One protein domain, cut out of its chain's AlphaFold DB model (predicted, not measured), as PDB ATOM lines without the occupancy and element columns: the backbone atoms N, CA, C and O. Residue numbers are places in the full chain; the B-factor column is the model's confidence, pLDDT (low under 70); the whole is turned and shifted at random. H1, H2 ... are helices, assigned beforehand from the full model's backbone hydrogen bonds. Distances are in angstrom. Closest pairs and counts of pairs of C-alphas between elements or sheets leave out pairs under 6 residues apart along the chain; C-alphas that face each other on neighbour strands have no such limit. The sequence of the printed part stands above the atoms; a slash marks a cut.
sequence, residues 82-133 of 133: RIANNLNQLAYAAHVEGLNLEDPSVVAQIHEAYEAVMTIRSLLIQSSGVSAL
ATOM      1  N   ARG A  82     160.249 148.076 106.914       72.88
ATOM      2  CA  ARG A  82     158.917 147.859 107.495       72.88
ATOM      3  C   ARG A  82     158.853 148.217 108.981       72.88
ATOM      4  O   ARG A  82     157.780 148.105 109.553       72.88
ATOM      5  N   ILE A  83     159.946 148.669 109.602       72.69
ATOM      6  CA  ILE A  83     160.030 148.905 111.052       72.69
ATOM      7  C   ILE A  83     158.980 149.924 111.510       72.69
ATOM      8  O   ILE A  83     158.238 149.638 112.440       72.69
ATOM      9  N   ALA A  84     158.844 151.066 110.829       67.94
ATOM     10  CA  ALA A  84     157.848 152.079 111.201       67.94
ATOM     11  C   ALA A  84     156.404 151.559 111.072       67.94
ATOM     12  O   ALA A  84     155.563 151.811 111.930       67.94
ATOM     13  N   ASN A  85     156.127 150.785 110.018       68.44
ATOM     14  CA  ASN A  85     154.822 150.156 109.825       68.44
ATOM     15  C   ASN A  85     154.548 149.095 110.905       68.44
ATOM     16  O   ASN A  85     153.466 149.065 111.477       68.44
ATOM     17  N   ASN A  86     155.541 148.269 111.230       74.38
ATOM     18  CA  ASN A  86     155.436 147.252 112.270       74.38
ATOM     19  C   ASN A  86     155.214 147.889 113.651       74.38
ATOM     20  O   ASN A  86     154.368 147.413 114.396       74.38
ATOM     21  N   LEU A  87     155.896 148.993 113.973       72.19
ATOM     22  CA  LEU A  87     155.671 149.743 115.215       72.19
ATOM     23  C   LEU A  87     154.246 150.301 115.294       72.19
ATOM     24  O   LEU A  87     153.602 150.176 116.332       72.19
ATOM     25  N   ASN A  88     153.719 150.847 114.195       72.56
ATOM     26  CA  ASN A  88     152.328 151.301 114.141       72.56
ATOM     27  C   ASN A  88     151.335 150.142 114.311       72.56
ATOM     28  O   ASN A  88     150.322 150.300 114.986       72.56
ATOM     29  N   GLN A  89     151.625 148.976 113.728       75.44
ATOM     30  CA  GLN A  89     150.797 147.778 113.886       75.44
ATOM     31  C   GLN A  89     150.824 147.253 115.322       75.44
ATOM     32  O   GLN A  89     149.772 146.897 115.842       75.44
ATOM     33  N   LEU A  90     151.986 147.261 115.980       76.94
ATOM     34  CA  LEU A  90     152.112 146.908 117.395       76.94
ATOM     35  C   LEU A  90     151.349 147.889 118.288       76.94
ATOM     36  O   LEU A  90     150.621 147.458 119.173       76.94
ATOM     37  N   ALA A  91     151.461 149.196 118.035       75.44
ATOM     38  CA  ALA A  91     150.733 150.216 118.785       75.44
ATOM     39  C   ALA A  91     149.212 150.071 118.619       75.44
ATOM     40  O   ALA A  91     148.469 150.142 119.595       75.44
ATOM     41  N   TYR A  92     148.750 149.812 117.392       77.31
ATOM     42  CA  TYR A  92     147.343 149.539 117.118       77.31
ATOM     43  C   TYR A  92     146.871 148.255 117.811       77.31
ATOM     44  O   TYR A  92     145.846 148.259 118.484       77.31
ATOM     45  N   ALA A  93     147.628 147.164 117.703       76.81
ATOM     46  CA  ALA A  93     147.274 145.900 118.334       76.81
ATOM     47  C   ALA A  93     147.290 145.983 119.870       76.81
ATOM     48  O   ALA A  93     146.429 145.391 120.509       76.81
ATOM     49  N   ALA A  94     148.191 146.769 120.467       74.88
ATOM     50  CA  ALA A  94     148.171 147.065 121.898       74.88
ATOM     51  C   ALA A  94     146.945 147.901 122.308       74.88
ATOM     52  O   ALA A  94     146.395 147.690 123.383       74.88
ATOM     53  N   HIS A  95     146.494 148.826 121.455       77.50
ATOM     54  CA  HIS A  95     145.316 149.657 121.720       77.50
ATOM     55  C   HIS A  95     143.992 148.881 121.632       77.50
ATOM     56  O   HIS A  95     143.051 149.199 122.350       77.50
ATOM     57  N   VAL A  96     143.915 147.873 120.760       82.38
ATOM     58  CA  VAL A  96     142.703 147.062 120.524       82.38
ATOM     59  C   VAL A  96     142.766 145.715 121.274       82.38
ATOM     60  O   VAL A  96     142.085 144.770 120.897       82.38
ATOM     61  N   GLU A  97     143.613 145.600 122.309       67.56
ATOM     62  CA  GLU A  97     143.824 144.378 123.124       67.56
ATOM     63  C   GLU A  97     144.227 143.119 122.321       67.56
ATOM     64  O   GLU A  97     144.214 141.999 122.824       67.56
ATOM     65  N   GLY A  98     144.638 143.279 121.062       68.31
ATOM     66  CA  GLY A  98     145.084 142.193 120.186       68.31
ATOM     67  C   GLY A  98     146.512 141.723 120.465       68.31
ATOM     68  O   GLY A  98     146.964 140.746 119.867       68.31
ATOM     69  N   LEU A  99     147.236 142.420 121.343       71.44
ATOM     70  CA  LEU A  99     148.553 142.017 121.816       71.44
ATOM     71  C   LEU A  99     148.437 141.432 123.222       71.44
ATOM     72  O   LEU A  99     148.000 142.116 124.144       71.44
ATOM     73  N   ASN A 100     148.880 140.186 123.392       72.38
ATOM     74  CA  ASN A 100     148.892 139.527 124.693       72.38
ATOM     75  C   ASN A 100     150.056 140.059 125.550       72.38
ATOM     76  O   ASN A 100     151.090 139.412 125.693       72.38
ATOM     77  N   LEU A 101     149.910 141.285 126.060       71.69
ATOM     78  CA  LEU A 101     150.913 141.985 126.873       71.69
ATOM     79  C   LEU A 101     151.132 141.336 128.249       71.69
ATOM     80  O   LEU A 101     152.076 141.699 128.947       71.69
ATOM     81  N   GLU A 102     150.285 140.377 128.629       75.69
ATOM     82  CA  GLU A 102     150.470 139.543 129.819       75.69
ATOM     83  C   GLU A 102     151.593 138.513 129.639       75.69
ATOM     84  O   GLU A 102     152.144 138.041 130.632       75.69
ATOM     85  N   ASP A 103     151.965 138.185 128.393       80.44
ATOM     86  CA  ASP A 103     153.108 137.326 128.094       80.44
ATOM     87  C   ASP A 103     154.424 138.125 128.217       80.44
ATOM     88  O   ASP A 103     154.719 138.987 127.375       80.44
ATOM     89  N   PRO A 104     155.276 137.821 129.217       77.62
ATOM     90  CA  PRO A 104     156.539 138.526 129.412       77.62
ATOM     91  C   PRO A 104     157.497 138.388 128.222       77.62
ATOM     92  O   PRO A 104     158.347 139.255 128.009       77.62
ATOM     93  N   SER A 105     157.378 137.315 127.433       73.50
ATOM     94  CA  SER A 105     158.231 137.078 126.267       73.50
ATOM     95  C   SER A 105     157.933 138.054 125.127       73.50
ATOM     96  O   SER A 105     158.858 138.511 124.453       73.50
ATOM     97  N   VAL A 106     156.665 138.440 124.955       75.12
ATOM     98  CA  VAL A 106     156.233 139.426 123.954       75.12
ATOM     99  C   VAL A 106     156.760 140.809 124.327       75.12
ATOM    100  O   VAL A 106     157.323 141.509 123.485       75.12
ATOM    101  N   VAL A 107     156.654 141.182 125.604       79.12
ATOM    102  CA  VAL A 107     157.188 142.452 126.121       79.12
ATOM    103  C   VAL A 107     158.708 142.521 125.948       79.12
ATOM    104  O   VAL A 107     159.229 143.541 125.492       79.12
ATOM    105  N   ALA A 108     159.421 141.429 126.238       72.81
ATOM    106  CA  ALA A 108     160.869 141.349 126.060       72.81
ATOM    107  C   ALA A 108     161.295 141.536 124.593       72.81
ATOM    108  O   ALA A 108     162.207 142.314 124.320       72.81
ATOM    109  N   GLN A 109     160.605 140.895 123.643       74.06
ATOM    110  CA  GLN A 109     160.899 141.025 122.207       74.06
ATOM    111  C   GLN A 109     160.658 142.446 121.680       74.06
ATOM    112  O   GLN A 109     161.416 142.940 120.844       74.06
ATOM    113  N   ILE A 110     159.624 143.134 122.175       78.31
ATOM    114  CA  ILE A 110     159.362 144.536 121.819       78.31
ATOM    115  C   ILE A 110     160.472 145.442 122.349       78.31
ATOM    116  O   ILE A 110     160.957 146.303 121.613       78.31
ATOM    117  N   HIS A 111     160.895 145.236 123.598       79.25
ATOM    118  CA  HIS A 111     162.010 145.976 124.181       79.25
ATOM    119  C   HIS A 111     163.314 145.748 123.412       79.25
ATOM    120  O   HIS A 111     163.998 146.715 123.086       79.25
ATOM    121  N   GLU A 112     163.631 144.504 123.052       72.19
ATOM    122  CA  GLU A 112     164.811 144.177 122.242       72.19
ATOM    123  C   GLU A 112     164.777 144.883 120.877       72.19
ATOM    124  O   GLU A 112     165.751 145.517 120.466       72.19
ATOM    125  N   ALA A 113     163.633 144.842 120.189       75.38
ATOM    126  CA  ALA A 113     163.463 145.516 118.906       75.38
ATOM    127  C   ALA A 113     163.592 147.045 119.032       75.38
ATOM    128  O   ALA A 113     164.204 147.689 118.176       75.38
ATOM    129  N   TYR A 114     163.043 147.632 120.097       80.50
ATOM    130  CA  TYR A 114     163.176 149.056 120.395       80.50
ATOM    131  C   TYR A 114     164.641 149.452 120.623       80.50
ATOM    132  O   TYR A 114     165.127 150.394 119.989       80.50
ATOM    133  N   GLU A 115     165.366 148.708 121.459       78.44
ATOM    134  CA  GLU A 115     166.787 148.941 121.741       78.44
ATOM    135  C   GLU A 115     167.646 148.827 120.477       78.44
ATOM    136  O   GLU A 115     168.515 149.669 120.229       78.44
ATOM    137  N   ALA A 116     167.365 147.849 119.613       75.94
ATOM    138  CA  ALA A 116     168.048 147.709 118.330       75.94
ATOM    139  C   ALA A 116     167.837 148.942 117.433       75.94
ATOM    140  O   ALA A 116     168.795 149.479 116.869       75.94
ATOM    141  N   VAL A 117     166.605 149.451 117.334       79.12
ATOM    142  CA  VAL A 117     166.291 150.663 116.555       79.12
ATOM    143  C   VAL A 117     166.966 151.900 117.151       79.12
ATOM    144  O   VAL A 117     167.531 152.706 116.405       79.12
ATOM    145  N   MET A 118     166.960 152.052 118.478       80.00
ATOM    146  CA  MET A 118     167.614 153.176 119.159       80.00
ATOM    147  C   MET A 118     169.135 153.128 119.037       80.00
ATOM    148  O   MET A 118     169.767 154.171 118.840       80.00
ATOM    149  N   THR A 119     169.720 151.933 119.052       80.12
ATOM    150  CA  THR A 119     171.146 151.716 118.789       80.12
ATOM    151  C   THR A 119     171.500 152.136 117.365       80.12
ATOM    152  O   THR A 119     172.416 152.934 117.170       80.12
ATOM    153  N   ILE A 120     170.732 151.691 116.362       79.56
ATOM    154  CA  ILE A 120     170.927 152.088 114.957       79.56
ATOM    155  C   ILE A 120     170.816 153.611 114.807       79.56
ATOM    156  O   ILE A 120     171.669 154.235 114.176       79.56
ATOM    157  N   ARG A 121     169.801 154.231 115.420       77.12
ATOM    158  CA  ARG A 121     169.619 155.689 115.407       77.12
ATOM    159  C   ARG A 121     170.813 156.413 116.031       77.12
ATOM    160  O   ARG A 121     171.304 157.374 115.445       77.12
ATOM    161  N   SER A 122     171.291 155.951 117.183       78.25
ATOM    162  CA  SER A 122     172.426 156.551 117.894       78.25
ATOM    163  C   SER A 122     173.717 156.460 117.086       78.25
ATOM    164  O   SER A 122     174.407 157.466 116.925       78.25
ATOM    165  N   LEU A 123     174.002 155.292 116.502       78.81
ATOM    166  CA  LEU A 123     175.162 155.089 115.633       78.81
ATOM    167  C   LEU A 123     175.115 155.994 114.397       78.81
ATOM    168  O   LEU A 123     176.138 156.556 114.017       78.81
ATOM    169  N   LEU A 124     173.932 156.195 113.806       73.81
ATOM    170  CA  LEU A 124     173.751 157.094 112.663       73.81
ATOM    171  C   LEU A 124     173.924 158.571 113.031       73.81
ATOM    172  O   LEU A 124     174.504 159.332 112.260       73.81
ATOM    173  N   ILE A 125     173.446 158.990 114.205       74.44
ATOM    174  CA  ILE A 125     173.657 160.356 114.703       74.44
ATOM    175  C   ILE A 125     175.153 160.588 114.942       74.44
ATOM    176  O   ILE A 125     175.711 161.538 114.389       74.44
ATOM    177  N   GLN A 126     175.822 159.678 115.656       71.88
ATOM    178  CA  GLN A 126     177.265 159.745 115.910       71.88
ATOM    179  C   GLN A 126     178.073 159.783 114.608       71.88
ATOM    180  O   GLN A 126     178.938 160.642 114.442       71.88
ATOM    181  N   SER A 127     177.757 158.914 113.644       70.12
ATOM    182  CA  SER A 127     178.464 158.872 112.362       70.12
ATOM    183  C   SER A 127     178.159 160.077 111.466       70.12
ATOM    184  O   SER A 127     178.954 160.401 110.583       70.12
ATOM    185  N   SER A 128     177.023 160.758 111.651       64.31
ATOM    186  CA  SER A 128     176.654 161.952 110.877       64.31
ATOM    187  C   SER A 128     177.384 163.229 111.315       64.31
ATOM    188  O   SER A 128     177.375 164.221 110.579       64.31
ATOM    189  N   GLY A 129     178.052 163.205 112.474       62.16
ATOM    190  CA  GLY A 129     178.757 164.356 113.041       62.16
ATOM    191  C   GLY A 129     177.830 165.423 113.633       62.16
ATOM    192  O   GLY A 129     178.281 166.534 113.906       62.16
ATOM    193  N   VAL A 130     176.545 165.110 113.816       57.81
ATOM    194  CA  VAL A 130     175.610 165.925 114.596       57.81
ATOM    195  C   VAL A 130     175.767 165.478 116.049       57.81
ATOM    196  O   VAL A 130     175.407 164.352 116.378       57.81
ATOM    197  N   SER A 131     176.356 166.313 116.914       40.47
ATOM    198  CA  SER A 131     176.323 166.032 118.358       40.47
ATOM    199  C   SER A 131     174.866 165.948 118.796       40.47
ATOM    200  O   SER A 131     174.080 166.838 118.473       40.47
ATOM    201  N   ALA A 132     174.515 164.852 119.469       42.16
ATOM    202  CA  ALA A 132     173.195 164.669 120.047       42.16
ATOM    203  C   ALA A 132     172.895 165.842 120.997       42.16
ATOM    204  O   ALA A 132     173.708 166.138 121.873       42.16
ATOM    205  N   LEU A 133     171.774 166.527 120.750       36.28
ATOM    206  CA  LEU A 133     171.134 167.438 121.701       36.28
ATOM    207  C   LEU A 133     170.355 166.622 122.731       36.28
ATOM    208  O   LEU A 133     169.715 165.631 122.300       36.28
TER     209      LEU A 133
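This is residues 82 to 133 of the 133 residues of an uncharacterized protein of Alteromonadaceae bacterium M269 (UniProt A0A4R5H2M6). A short helix, H1, and a long one, H2, make an open, lopsided U: the chain folds back through residues 96 to 103, leaving a gap between the helices, and H2 runs on well past H1. H2 makes most of the length, and its free end, residues 123 to 128, sticks out. The printed part has 52 residues with two named helices, H1 then H2, and no named strand; its class is all helix. It is loose, with a radius of gyration of the C-alphas of 14.1 A, and spans 41 by 20 by 20 A.

H1, residues 83 to 95, begins at C-alpha 83 (160.030, 148.905, 111.052) and is 18.2 A long. H2, residues 104 to 128, is 36.0 A long and ends at C-alpha 128 (176.654, 161.952, 110.877).

H1 and H2 are near each other, with 7 pairs of C-alphas within 10 A but no pair within 8 A. In both, every O i to N i+4 pair is within hydrogen-bond range.

The C-alphas farthest apart, those of Glu 97 and Gly 129, are 41.5 A apart. The printed part has no cut, and its one link between helices is short. Confidence is under 70 at residues 84 to 85, 97 to 98 and 128 to 133.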